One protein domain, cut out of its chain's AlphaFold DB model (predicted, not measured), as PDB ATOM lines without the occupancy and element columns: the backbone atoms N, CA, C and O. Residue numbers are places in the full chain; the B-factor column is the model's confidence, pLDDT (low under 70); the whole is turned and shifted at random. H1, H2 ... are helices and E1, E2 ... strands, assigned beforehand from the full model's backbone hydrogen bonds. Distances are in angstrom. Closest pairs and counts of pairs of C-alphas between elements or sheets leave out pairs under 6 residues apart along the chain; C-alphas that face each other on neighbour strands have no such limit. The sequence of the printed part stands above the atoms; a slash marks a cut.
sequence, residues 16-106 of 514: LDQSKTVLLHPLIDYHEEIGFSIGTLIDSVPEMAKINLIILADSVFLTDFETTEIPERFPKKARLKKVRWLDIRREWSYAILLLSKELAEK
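What this domain is: This is residues 16 to 106 of the 514 residues of an uncharacterized protein of Candidatus Heimdallarchaeota archaeon (UniProt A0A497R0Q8). A strongly twisted sheet of four antiparallel strands, E2 to E5, has the long last helix, H2, across one face. Away from H2, the short strands E1 and E6 make a small parallel pair, and the short helix H1 lies at the far end beyond it. The printed part has 91 residues, with two named helices and six named strands in the order H1 E1 E2 E3 E4 E5 E6 H2; the class is mixed, helices and strands. It is compact, with a radius of gyration of the C-alphas of 13.0 A and spans of 38 by 30 by 21 A.

Where its parts are: H1, residues 16 to 20, begins at C-alpha 16 (57.239, 9.697, -30.835). E1 is residues 22 to 24 and E2 residues 28 to 31. E3, residues 35 to 42, is 22.5 A long; E4, residues 51 to 56, is 15.3 A; E5, residues 59 to 63, is 12.9 A. E6 is residues 78 to 80. H2, residues 90 to 104, is 20.8 A long and ends at C-alpha 104 (27.302, -6.943, -24.121).

How they stand to each other: E2, E3, E4 and E5 form a meander, each strand the antiparallel neighbour of the one before, through three hairpins. N 29 and O 37 are 2.9 A apart, N 40 and O 53 2.9 A, and N 61 and O 54 2.8 A. H2 is on this sheet at a height of 8.3 A, in two layers, and runs across the strands, at 66 degrees to E3 on the local plane; the closest C-alphas of H2 and E3, Ser 93 and Thr 40, are 5.4 A apart. E1 and E6 are parallel, with N 24 and O 79 2.9 A apart. H1 is not on the sheet of four. In H1 and H2 every O i to N i+4 pair is within hydrogen-bond range.

The domain as a whole: The C-alphas farthest apart, Leu 16 and Glu 91, are 39.9 A apart. The printed part has no cut. The link E5 to E6 is long, with 14 residues. The pLDDT is under 70 in residues 43 to 53, residue 57 and residues 63 to 75.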
ATOM      1  N   LEU A  16      56.740  10.853 -31.575       77.50
ATOM      2  CA  LEU A  16      57.239   9.697 -30.835       77.50
ATOM      3  C   LEU A  16      56.092   8.920 -30.178       77.50
ATOM      4  O   LEU A  16      56.101   7.691 -30.233       77.50
ATOM      5  N   ASP A  17      55.088   9.594 -29.618       73.50
ATOM      6  CA  ASP A  17      53.897   8.941 -29.056       73.50
ATOM      7  C   ASP A  17      53.067   8.240 -30.147       73.50
ATOM      8  O   ASP A  17      52.712   7.065 -30.025       73.50
ATOM      9  N   GLN A  18      52.874   8.897 -31.295       70.44
ATOM     10  CA  GLN A  18      52.226   8.291 -32.463       70.44
ATOM     11  C   GLN A  18      52.996   7.079 -32.997       70.44
ATOM     12  O   GLN A  18      52.378   6.086 -33.379       70.44
ATOM     13  N   SER A  19      54.333   7.116 -32.995       70.50
ATOM     14  CA  SER A  19      55.165   5.985 -33.434       70.50
ATOM     15  C   SER A  19      55.082   4.767 -32.506       70.50
ATOM     16  O   SER A  19      55.329   3.646 -32.941       70.50
ATOM     17  N   LYS A  20      54.702   4.975 -31.238       74.69
ATOM     18  CA  LYS A  20      54.474   3.908 -30.252       74.69
ATOM     19  C   LYS A  20      53.064   3.320 -30.328       74.69
ATOM     20  O   LYS A  20      52.804   2.300 -29.690       74.69
ATOM     21  N   THR A  21      52.165   3.952 -31.084       80.69
ATOM     22  CA  THR A  21      50.775   3.517 -31.216       80.69
ATOM     23  C   THR A  21      50.688   2.316 -32.151       80.69
ATOM     24  O   THR A  21      51.089   2.383 -33.313       80.69
ATOM     25  N   VAL A  22      50.120   1.218 -31.657       84.94
ATOM     26  CA  VAL A  22      49.891   0.006 -32.446       84.94
ATOM     27  C   VAL A  22      48.778   0.257 -33.464       84.94
ATOM     28  O   VAL A  22      47.699   0.736 -33.119       84.94
ATOM     29  N   LEU A  23      49.031  -0.077 -34.728       86.44
ATOM     30  CA  LEU A  23      48.024  -0.065 -35.785       86.44
ATOM     31  C   LEU A  23      47.397  -1.453 -35.901       86.44
ATOM     32  O   LEU A  23      48.094  -2.400 -36.254       86.44
ATOM     33  N   LEU A  24      46.097  -1.564 -35.627       87.44
ATOM     34  CA  LEU A  24      45.342  -2.808 -35.792       87.44
ATOM     35  C   LEU A  24      44.499  -2.757 -37.065       87.44
ATOM     36  O   LEU A  24      43.838  -1.757 -37.351       87.44
ATOM     37  N   HIS A  25      44.489  -3.843 -37.826       91.25
ATOM     38  CA  HIS A  25      43.563  -4.003 -38.935       91.25
ATOM     39  C   HIS A  25      42.115  -4.133 -38.413       91.25
ATOM     40  O   HIS A  25      41.884  -4.895 -37.472       91.25
ATOM     41  N   PRO A  26      41.118  -3.456 -39.019       88.75
ATOM     42  CA  PRO A  26      39.767  -3.382 -38.449       88.75
ATOM     43  C   PRO A  26      39.015  -4.719 -38.347       88.75
ATOM     44  O   PRO A  26      38.153  -4.860 -37.489       88.75
ATOM     45  N   LEU A  27      39.311  -5.694 -39.216       92.25
ATOM     46  CA  LEU A  27      38.576  -6.972 -39.238       92.25
ATOM     47  C   LEU A  27      39.214  -8.089 -38.418       92.25
ATOM     48  O   LEU A  27      38.494  -8.910 -37.859       92.25
ATOM     49  N   ILE A  28      40.543  -8.173 -38.393       94.69
ATOM     50  CA  ILE A  28      41.263  -9.224 -37.676       94.69
ATOM     51  C   ILE A  28      42.719  -8.806 -37.477       94.69
ATOM     52  O   ILE A  28      43.373  -8.387 -38.432       94.69
ATOM     53  N   ASP A  29      43.234  -8.905 -36.256       94.44
ATOM     54  CA  ASP A  29      44.650  -8.657 -35.989       94.44
ATOM     55  C   ASP A  29      45.112  -9.243 -34.654       94.44
ATOM     56  O   ASP A  29      44.311  -9.710 -33.842       94.44
ATOM     57  N   TYR A  30      46.422  -9.216 -34.425       93.75
ATOM     58  CA  TYR A  30      47.014  -9.598 -33.153       93.75
ATOM     59  C   TYR A  30      48.263  -8.774 -32.851       93.75
ATOM     60  O   TYR A  30      49.171  -8.660 -33.676       93.75
ATOM     61  N   HIS A  31      48.348  -8.285 -31.617       91.50
ATOM     62  CA  HIS A  31      49.559  -7.684 -31.075       91.50
ATOM     63  C   HIS A  31      49.804  -8.193 -29.653       91.50
ATOM     64  O   HIS A  31      48.874  -8.279 -28.857       91.50
ATOM     65  N   GLU A  32      51.054  -8.498 -29.305       87.81
ATOM     66  CA  GLU A  32      51.407  -9.162 -28.041       87.81
ATOM     67  C   GLU A  32      50.908  -8.421 -26.789       87.81
ATOM     68  O   GLU A  32      50.369  -9.046 -25.880       87.81
ATOM     69  N   GLU A  33      51.021  -7.092 -26.770       84.31
ATOM     70  CA  GLU A  33      50.610  -6.260 -25.626       84.31
ATOM     71  C   GLU A  33      49.147  -5.792 -25.677       84.31
ATOM     72  O   GLU A  33      48.651  -5.266 -24.687       84.31
ATOM     73  N   ILE A  34      48.454  -5.953 -26.809       83.06
ATOM     74  CA  ILE A  34      47.063  -5.487 -26.975       83.06
ATOM     75  C   ILE A  34      46.086  -6.669 -26.932       83.06
ATOM     76  O   ILE A  34      44.997  -6.573 -26.374       83.06
ATOM     77  N   GLY A  35      46.498  -7.815 -27.468       88.19
ATOM     78  CA  GLY A  35      45.693  -9.017 -27.610       88.19
ATOM     79  C   GLY A  35      45.223  -9.241 -29.043       88.19
ATOM     80  O   GLY A  35      45.724  -8.644 -29.999       88.19
ATOM     81  N   PHE A  36      44.276 -10.164 -29.176       91.69
ATOM     82  CA  PHE A  36      43.647 -10.514 -30.442       91.69
ATOM     83  C   PHE A  36      42.425  -9.627 -30.693       91.69
ATOM     84  O   PHE A  36      41.629  -9.413 -29.775       91.69
ATOM     85  N   SER A  37      42.270  -9.141 -31.921       91.50
ATOM     86  CA  SER A  37      41.121  -8.346 -32.348       91.50
ATOM     87  C   SER A  37      40.386  -9.011 -33.501       91.50
ATOM     88  O   SER A  37      41.019  -9.477 -34.446       91.50
ATOM     89  N   ILE A  38      39.057  -8.989 -33.453       92.94
ATOM     90  CA  ILE A  38      38.168  -9.343 -34.564       92.94
ATOM     91  C   ILE A  38      37.089  -8.270 -34.686       92.94
ATOM     92  O   ILE A  38      36.606  -7.773 -33.670       92.94
ATOM     93  N   GLY A  39      36.705  -7.904 -35.903       91.50
ATOM     94  CA  GLY A  39      35.754  -6.825 -36.111       91.50
ATOM     95  C   GLY A  39      34.904  -6.948 -37.361       91.50
ATOM     96  O   GLY A  39      35.133  -7.789 -38.230       91.50
ATOM     97  N   THR A  40      33.877  -6.108 -37.416       90.50
ATOM     98  CA  THR A  40      32.911  -6.036 -38.510       90.50
ATOM     99  C   THR A  40      32.418  -4.605 -38.716       90.50
ATOM    100  O   THR A  40      32.631  -3.726 -37.880       90.50
ATOM    101  N   LEU A  41      31.737  -4.390 -39.837       84.31
ATOM    102  CA  LEU A  41      31.129  -3.126 -40.229       84.31
ATOM    103  C   LEU A  41      29.658  -3.053 -39.809       84.31
ATOM    104  O   LEU A  41      28.906  -4.016 -39.981       84.31
ATOM    105  N   ILE A  42      29.245  -1.887 -39.313       76.12
ATOM    106  CA  ILE A  42      27.843  -1.528 -39.080       76.12
ATOM    107  C   ILE A  42      27.459  -0.422 -40.071       76.12
ATOM    108  O   ILE A  42      27.871   0.730 -39.925       76.12
ATOM    109  N   ASP A  43      26.637  -0.781 -41.060       65.12
ATOM    110  CA  ASP A  43      26.205   0.112 -42.149       65.12
ATOM    111  C   ASP A  43      24.819   0.756 -41.905       65.12
ATOM    112  O   ASP A  43      24.292   1.456 -42.766       65.12
ATOM    113  N   SER A  44      24.194   0.518 -40.746       56.94
ATOM    114  CA  SER A  44      22.792   0.883 -40.469       56.94
ATOM    115  C   SER A  44      22.580   2.221 -39.746       56.94
ATOM    116  O   SER A  44      21.452   2.500 -39.344       56.94
ATOM    117  N   VAL A  45      23.619   3.041 -39.549       51.97
ATOM    118  CA  VAL A  45      23.509   4.358 -38.888       51.97
ATOM    119  C   VAL A  45      23.748   5.465 -39.929       51.97
ATOM    120  O   VAL A  45      24.899   5.718 -40.271       51.97
ATOM    121  N   PRO A  46      22.694   6.127 -40.453       43.81
ATOM    122  CA  PRO A  46      22.791   7.064 -41.584       43.81
ATOM    123  C   PRO A  46      23.671   8.301 -41.345       43.81
ATOM    124  O   PRO A  46      24.096   8.939 -42.304       43.81
ATOM    125  N   GLU A  47      23.934   8.645 -40.082       45.50
ATOM    126  CA  GLU A  47      24.640   9.869 -39.675       45.50
ATOM    127  C   GLU A  47      26.105   9.630 -39.260       45.50
ATOM    128  O   GLU A  47      26.852  10.590 -39.086       45.50
ATOM    129  N   MET A  48      26.550   8.370 -39.145       44.62
ATOM    130  CA  MET A  48      27.944   8.025 -38.839       44.62
ATOM    131  C   MET A  48      28.567   7.284 -40.022       44.62
ATOM    132  O   MET A  48      28.072   6.248 -40.461       44.62
ATOM    133  N   ALA A  49      29.685   7.803 -40.533       49.50
ATOM    134  CA  ALA A  49      30.533   7.069 -41.462       49.50
ATOM    135  C   ALA A  49      30.874   5.701 -40.844       49.50
ATOM    136  O   ALA A  49      31.467   5.673 -39.772       49.50
ATOM    137  N   LYS A  50      30.440   4.607 -41.493       56.22
ATOM    138  CA  LYS A  50      30.713   3.185 -41.192       56.22
ATOM    139  C   LYS A  50      31.323   2.931 -39.799       56.22
ATOM    140  O   LYS A  50      32.522   3.097 -39.609       56.22
ATOM    141  N   ILE A  51      30.535   2.485 -38.825       57.62
ATOM    142  CA  ILE A  51      31.068   2.186 -37.484       57.62
ATOM    143  C   ILE A  51      31.752   0.813 -37.524       57.62
ATOM    144  O   ILE A  51      31.158  -0.158 -37.999       57.62
ATOM    145  N   ASN A  52      32.984   0.716 -37.016       65.31
ATOM    146  CA  ASN A  52      33.628  -0.572 -36.771       65.31
ATOM    147  C   ASN A  52      33.223  -1.069 -35.384       65.31
ATOM    148  O   ASN A  52      33.398  -0.371 -34.382       65.31
ATOM    149  N   LEU A  53      32.710  -2.293 -35.327       68.38
ATOM    150  CA  LEU A  53      32.565  -3.030 -34.084       68.38
ATOM    151  C   LEU A  53      33.761  -3.961 -33.947       68.38
ATOM    152  O   LEU A  53      34.039  -4.726 -34.870       68.38
ATOM    153  N   ILE A  54      34.450  -3.909 -32.810       73.62
ATOM    154  CA  ILE A  54      35.645  -4.716 -32.559       73.62
ATOM    155  C   ILE A  54      35.522  -5.409 -31.214       73.62
ATOM    156  O   ILE A  54      35.251  -4.777 -30.195       73.62
ATOM    157  N   ILE A  55      35.775  -6.711 -31.210       72.75
ATOM    158  CA  ILE A  55      36.067  -7.467 -30.002       72.75
ATOM    159  C   ILE A  55      37.581  -7.474 -29.856       72.75
ATOM    160  O   ILE A  55      38.278  -8.036 -30.700       72.75
ATOM    161  N   LEU A  56      38.083  -6.850 -28.795       74.25
ATOM    162  CA  LEU A  56      39.499  -6.856 -28.460       74.25
ATOM    163  C   LEU A  56      39.713  -7.569 -27.127       74.25
ATOM    164  O   LEU A  56      39.168  -7.161 -26.097       74.25
ATOM    165  N   ALA A  57      40.521  -8.629 -27.175       69.44
ATOM    166  CA  ALA A  57      40.656  -9.636 -26.130       69.44
ATOM    167  C   ALA A  57      39.299 -10.260 -25.767       69.44
ATOM    168  O   ALA A  57      38.948 -11.286 -26.329       69.44
ATOM    169  N   ASP A  58      38.536  -9.618 -24.880       70.56
ATOM    170  CA  ASP A  58      37.256 -10.109 -24.357       70.56
ATOM    171  C   ASP A  58      36.221  -8.966 -24.206       70.56
ATOM    172  O   ASP A  58      35.262  -9.071 -23.444       70.56
ATOM    173  N   SER A  59      36.440  -7.812 -24.848       74.69
ATOM    174  CA  SER A  59      35.604  -6.608 -24.696       74.69
ATOM    175  C   SER A  59      35.157  -6.058 -26.047       74.69
ATOM    176  O   SER A  59      35.935  -6.049 -26.997       74.69
ATOM    177  N   VAL A  60      33.902  -5.607 -26.118       78.69
ATOM    178  CA  VAL A  60      33.281  -5.044 -27.324       78.69
ATOM    179  C   VAL A  60      33.473  -3.530 -27.341       78.69
ATOM    180  O   VAL A  60      33.170  -2.853 -26.358       78.69
ATOM    181  N   PHE A  61      33.930  -3.002 -28.471       76.69
ATOM    182  CA  PHE A  61      34.140  -1.579 -28.710       76.69
ATOM    183  C   PHE A  61      33.430  -1.156 -29.998       76.69
ATOM    184  O   PHE A  61      33.442  -1.887 -30.989       76.69
ATOM    185  N   LEU A  62      32.837   0.036 -29.982       71.75
ATOM    186  CA  LEU A  62      32.375   0.737 -31.178       71.75
ATOM    187  C   LEU A  62      33.345   1.880 -31.464       71.75
ATOM    188  O   LEU A  62      33.751   2.585 -30.542       71.75
ATOM    189  N   THR A  63      33.724   2.052 -32.726       68.25
ATOM    190  CA  THR A  63      34.717   3.055 -33.128       68.25
ATOM    191  C   THR A  63      34.406   3.610 -34.515       68.25
ATOM    192  O   THR A  63      33.984   2.879 -35.417       68.25
ATOM    193  N   ASP A  64      34.600   4.921 -34.674       63.50
ATOM    194  CA  ASP A  64      34.623   5.573 -35.981       63.50
ATOM    195  C   ASP A  64      36.001   5.386 -36.644       63.50
ATOM    196  O   ASP A  64      37.032   5.275 -35.983       63.50
ATOM    197  N   PHE A  65      36.041   5.309 -37.977       57.88
ATOM    198  CA  PHE A  65      37.287   5.099 -38.734       57.88
ATOM    199  C   PHE A  65      38.359   6.178 -38.519       57.88
ATOM    200  O   PHE A  65      39.493   5.994 -38.968       57.88
ATOM    201  N   GLU A  66      38.006   7.321 -37.928       49.06
ATOM    202  CA  GLU A  66      38.829   8.526 -37.989       49.06
ATOM    203  C   GLU A  66      39.576   8.826 -36.685       49.06
ATOM    204  O   GLU A  66      40.667   9.393 -36.768       49.06
ATOM    205  N   THR A  67      39.079   8.417 -35.506       50.66
ATOM    206  CA  THR A  67      39.557   9.052 -34.259       50.66
ATOM    207  C   THR A  67      39.472   8.241 -32.964       50.66
ATOM    208  O   THR A  67      39.492   8.836 -31.889       50.66
ATOM    209  N   THR A  68      39.426   6.907 -32.975       52.12
ATOM    210  CA  THR A  68      39.346   6.178 -31.690       52.12
ATOM    211  C   THR A  68      40.700   5.622 -31.229       52.12
ATOM    212  O   THR A  68      41.200   4.632 -31.765       52.12
ATOM    213  N   GLU A  69      41.292   6.256 -30.208       55.94
ATOM    214  CA  GLU A  69      42.250   5.587 -29.318       55.94
ATOM    215  C   GLU A  69      41.498   4.469 -28.579       55.94
ATOM    216  O   GLU A  69      40.453   4.708 -27.969       55.94
ATOM    217  N   ILE A  70      41.997   3.233 -28.651       62.84
ATOM    218  CA  ILE A  70      41.455   2.140 -27.836       62.84
ATOM    219  C   ILE A  70      41.640   2.538 -26.357       62.84
ATOM    220  O   ILE A  70      42.752   2.937 -26.004       62.84
ATOM    221  N   PRO A  71      40.601   2.454 -25.497       56.56
ATOM    222  CA  PRO A  71      40.658   2.948 -24.117       56.56
ATOM    223  C   PRO A  71      41.891   2.449 -23.343       56.56
ATOM    224  O   PRO A  71      42.321   1.316 -23.570       56.56
ATOM    225  N   GLU A  72      42.409   3.253 -22.396       54.34
ATOM    226  CA  GLU A  72      43.621   3.031 -21.560       54.34
ATOM    227  C   GLU A  72      43.552   1.810 -20.604       54.34
ATOM    228  O   GLU A  72      43.964   1.854 -19.448       54.34
ATOM    229  N   ARG A  73      43.016   0.677 -21.057       63.78
ATOM    230  CA  ARG A  73      43.057  -0.608 -20.350       63.78
ATOM    231  C   ARG A  73      44.231  -1.483 -20.802       63.78
ATOM    232  O   ARG A  73      44.528  -2.478 -20.146       63.78
ATOM    233  N   PHE A  74      44.890  -1.129 -21.906       66.56
ATOM    234  CA  PHE A  74      45.988  -1.898 -22.490       66.56
ATOM    235  C   PHE A  74      47.347  -1.214 -22.254       66.56
ATOM    236  O   PHE A  74      47.419   0.012 -22.295       66.56
ATOM    237  N   PRO A  75      48.438  -1.983 -22.054       63.31
ATOM    238  CA  PRO A  75      49.791  -1.449 -21.856       63.31
ATOM    239  C   PRO A  75      50.298  -0.522 -22.969       63.31
ATOM    240  O   PRO A  75      51.165   0.314 -22.727       63.31
ATOM    241  N   LYS A  76      49.776  -0.678 -24.193       72.62
ATOM    242  CA  LYS A  76      50.088   0.175 -25.341       72.62
ATOM    243  C   LYS A  76      48.837   0.853 -25.882       72.62
ATOM    244  O   LYS A  76      47.759   0.266 -25.903       72.62
ATOM    245  N   LYS A  77      49.019   2.066 -26.406       75.88
ATOM    246  CA  LYS A  77      48.008   2.733 -27.227       75.88
ATOM    247  C   LYS A  77      47.828   1.977 -28.537       75.88
ATOM    248  O   LYS A  77      48.807   1.531 -29.141       75.88
ATOM    249  N   ALA A  78      46.590   1.881 -29.000       78.44
ATOM    250  CA  ALA A  78      46.259   1.275 -30.278       78.44
ATOM    251  C   ALA A  78      45.207   2.105 -31.019       78.44
ATOM    252  O   ALA A  78      44.370   2.761 -30.399       78.44
ATOM    253  N   ARG A  79      45.267   2.070 -32.351       80.44
ATOM    254  CA  ARG A  79      44.304   2.706 -33.258       80.44
ATOM    255  C   ARG A  79      44.069   1.817 -34.475       80.44
ATOM    256  O   ARG A  79      44.909   0.979 -34.811       80.44
ATOM    257  N   LEU A  80      42.961   2.030 -35.174       81.06
ATOM    258  CA  LEU A  80      42.664   1.272 -36.385       81.06
ATOM    259  C   LEU A  80      43.434   1.790 -37.597       81.06
ATOM    260  O   LEU A  80      43.562   2.995 -37.820       81.06
ATOM    261  N   LYS A  81      43.938   0.857 -38.405       83.88
ATOM    262  CA  LYS A  81      44.509   1.149 -39.717       83.88
ATOM    263  C   LYS A  81      43.391   1.643 -40.634       83.88
ATOM    264  O   LYS A  81      42.360   0.989 -40.778       83.88
ATOM    265  N   LYS A  82      43.607   2.782 -41.298       78.62
ATOM    266  CA  LYS A  82      42.697   3.271 -42.339       78.62
ATOM    267  C   LYS A  82      42.884   2.432 -43.600       78.62
ATOM    268  O   LYS A  82      43.852   2.613 -44.337       78.62
ATOM    269  N   VAL A  83      41.952   1.519 -43.835       79.06
ATOM    270  CA  VAL A  83      41.961   0.605 -44.980       79.06
ATOM    271  C   VAL A  83      41.014   1.137 -46.056       79.06
ATOM    272  O   VAL A  83      39.851   1.424 -45.782       79.06
ATOM    273  N   ARG A  84      41.509   1.307 -47.291       72.00
ATOM    274  CA  ARG A  84      40.735   1.915 -48.396       72.00
ATOM    275  C   ARG A  84      39.534   1.059 -48.815       72.00
ATOM    276  O   ARG A  84      38.503   1.611 -49.181       72.00
ATOM    277  N   TRP A  85      39.687  -0.262 -48.774       75.25
ATOM    278  CA  TRP A  85      38.700  -1.238 -49.233       75.25
ATOM    279  C   TRP A  85      38.463  -2.270 -48.135       75.25
ATOM    280  O   TRP A  85      39.104  -3.309 -48.131       75.25
ATOM    281  N   LEU A  86      37.596  -1.957 -47.175       83.44
ATOM    282  CA  LEU A  86      37.225  -2.898 -46.120       83.44
ATOM    283  C   LEU A  86      35.990  -3.694 -46.555       83.44
ATOM    284  O   LEU A  86      34.957  -3.087 -46.843       83.44
ATOM    285  N   ASP A  87      36.100  -5.021 -46.585       86.81
ATOM    286  CA  ASP A  87      34.991  -5.918 -46.919       86.81
ATOM    287  C   ASP A  87      34.969  -7.150 -46.006       86.81
ATOM    288  O   ASP A  87      35.998  -7.760 -45.701       86.81
ATOM    289  N   ILE A  88      33.772  -7.519 -45.565       91.19
ATOM    290  CA  ILE A  88      33.540  -8.697 -44.739       91.19
ATOM    291  C   ILE A  88      32.271  -9.395 -45.200       91.19
ATOM    292  O   ILE A  88      31.201  -8.794 -45.328       91.19
ATOM    293  N   ARG A  89      32.373 -10.704 -45.420       92.81
ATOM    294  CA  ARG A  89      31.227 -11.493 -45.863       92.81
ATOM    295  C   ARG A  89      30.125 -11.523 -44.808       92.81
ATOM    296  O   ARG A  89      30.379 -11.613 -43.605       92.81
ATOM    297  N   ARG A  90      28.879 -11.499 -45.286       92.81
ATOM    298  CA  ARG A  90      27.664 -11.372 -44.470       92.81
ATOM    299  C   ARG A  90      27.598 -12.378 -43.323       92.81
ATOM    300  O   ARG A  90      27.199 -12.009 -42.226       92.81
ATOM    301  N   GLU A  91      27.966 -13.633 -43.562       94.88
ATOM    302  CA  GLU A  91      27.908 -14.694 -42.554       94.88
ATOM    303  C   GLU A  91      28.900 -14.463 -41.403       94.88
ATOM    304  O   GLU A  91      28.541 -14.669 -40.244       94.88
ATOM    305  N   TRP A  92      30.110 -13.975 -41.703       96.00
ATOM    306  CA  TRP A  92      31.119 -13.626 -40.695       96.00
ATOM    307  C   TRP A  92      30.722 -12.359 -39.945       96.00
ATOM    308  O   TRP A  92      30.765 -12.344 -38.718       96.00
ATOM    309  N   SER A  93      30.255 -11.335 -40.668       94.25
ATOM    310  CA  SER A  93      29.716 -10.117 -40.057       94.25
ATOM    311  C   SER A  93      28.582 -10.439 -39.080       94.25
ATOM    312  O   SER A  93      28.619 -10.015 -37.927       94.25
ATOM    313  N   TYR A  94      27.626 -11.277 -39.493       94.94
ATOM    314  CA  TYR A  94      26.526 -11.720 -38.641       94.94
ATOM    315  C   TYR A  94      27.012 -12.463 -37.388       94.94
ATOM    316  O   TYR A  94      26.540 -12.168 -36.293       94.94
ATOM    317  N   ALA A  95      27.963 -13.395 -37.525       95.88
ATOM    318  CA  ALA A  95      28.517 -14.125 -36.384       95.88
ATOM    319  C   ALA A  95      29.200 -13.189 -35.368       95.88
ATOM    320  O   ALA A  95      29.014 -13.352 -34.163       95.88
ATOM    321  N   ILE A  96      29.933 -12.178 -35.847       94.88
ATOM    322  CA  ILE A  96      30.588 -11.176 -34.992       94.88
ATOM    323  C   ILE A  96      29.548 -10.290 -34.301       94.88
ATOM    324  O   ILE A  96      29.651 -10.075 -33.095       94.88
ATOM    325  N   LEU A  97      28.528  -9.810 -35.021       93.00
ATOM    326  CA  LEU A  97      27.442  -9.012 -34.439       93.00
ATOM    327  C   LEU A  97      26.684  -9.791 -33.357       93.00
ATOM    328  O   LEU A  97      26.422  -9.250 -32.283       93.00
ATOM    329  N   LEU A  98      26.373 -11.063 -33.620       94.31
ATOM    330  CA  LEU A  98      25.688 -11.935 -32.669       94.31
ATOM    331  C   LEU A  98      26.521 -12.146 -31.400       94.31
ATOM    332  O   LEU A  98      26.018 -11.918 -30.302       94.31
ATOM    333  N   LEU A  99      27.800 -12.512 -31.543       94.25
ATOM    334  CA  LEU A  99      28.710 -12.670 -30.405       94.25
ATOM    335  C   LEU A  99      28.845 -11.365 -29.608       94.25
ATOM    336  O   LEU A  99      28.847 -11.374 -28.382       94.25
ATOM    337  N   SER A 100      28.926 -10.230 -30.297       90.94
ATOM    338  CA  SER A 100      29.098  -8.929 -29.646       90.94
ATOM    339  C   SER A 100      27.870  -8.511 -28.849       90.94
ATOM    340  O   SER A 100      28.012  -7.998 -27.740       90.94
ATOM    341  N   LYS A 101      26.670  -8.775 -29.380       91.31
ATOM    342  CA  LYS A 101      25.415  -8.592 -28.649       91.31
ATOM    343  C   LYS A 101      25.414  -9.425 -27.367       91.31
ATOM    344  O   LYS A 101      25.191  -8.886 -26.290       91.31
ATOM    345  N   GLU A 102      25.709 -10.715 -27.475       93.81
ATOM    346  CA  GLU A 102      25.684 -11.637 -26.338       93.81
ATOM    347  C   GLU A 102      26.750 -11.310 -25.278       93.81
ATOM    348  O   GLU A 102      26.478 -11.410 -24.082       93.81
ATOM    349  N   LEU A 103      27.938 -10.856 -25.693       90.06
ATOM    350  CA  LEU A 103      28.969 -10.347 -24.782       90.06
ATOM    351  C   LEU A 103      28.501  -9.091 -24.037       90.06
ATOM    352  O   LEU A 103      28.718  -8.981 -22.829       90.06
ATOM    353  N   ALA A 104      27.846  -8.156 -24.732       87.75
ATOM    354  CA  ALA A 104      27.302  -6.943 -24.121       87.75
ATOM    355  C   ALA A 104      26.160  -7.253 -23.135       87.75
ATOM    356  O   ALA A 104      26.079  -6.642 -22.069       87.75
ATOM    357  N   GLU A 105      25.324  -8.243 -23.459       91.69
ATOM    358  CA  GLU A 105      24.244  -8.753 -22.603       91.69
ATOM    359  C   GLU A 105      24.752  -9.652 -21.461       91.69
ATOM    360  O   GLU A 105      23.968 -10.029 -20.591       91.69
ATOM    361  N   LYS A 106      26.057  -9.972 -21.426       90.38
ATOM    362  CA  LYS A 106      26.679 -10.912 -20.474       90.38
ATOM    363  C   LYS A 106      25.991 -12.282 -20.466       90.38
ATOM    364  O   LYS A 106      25.825 -12.888 -19.409       90.38
TER     365      LYS A 106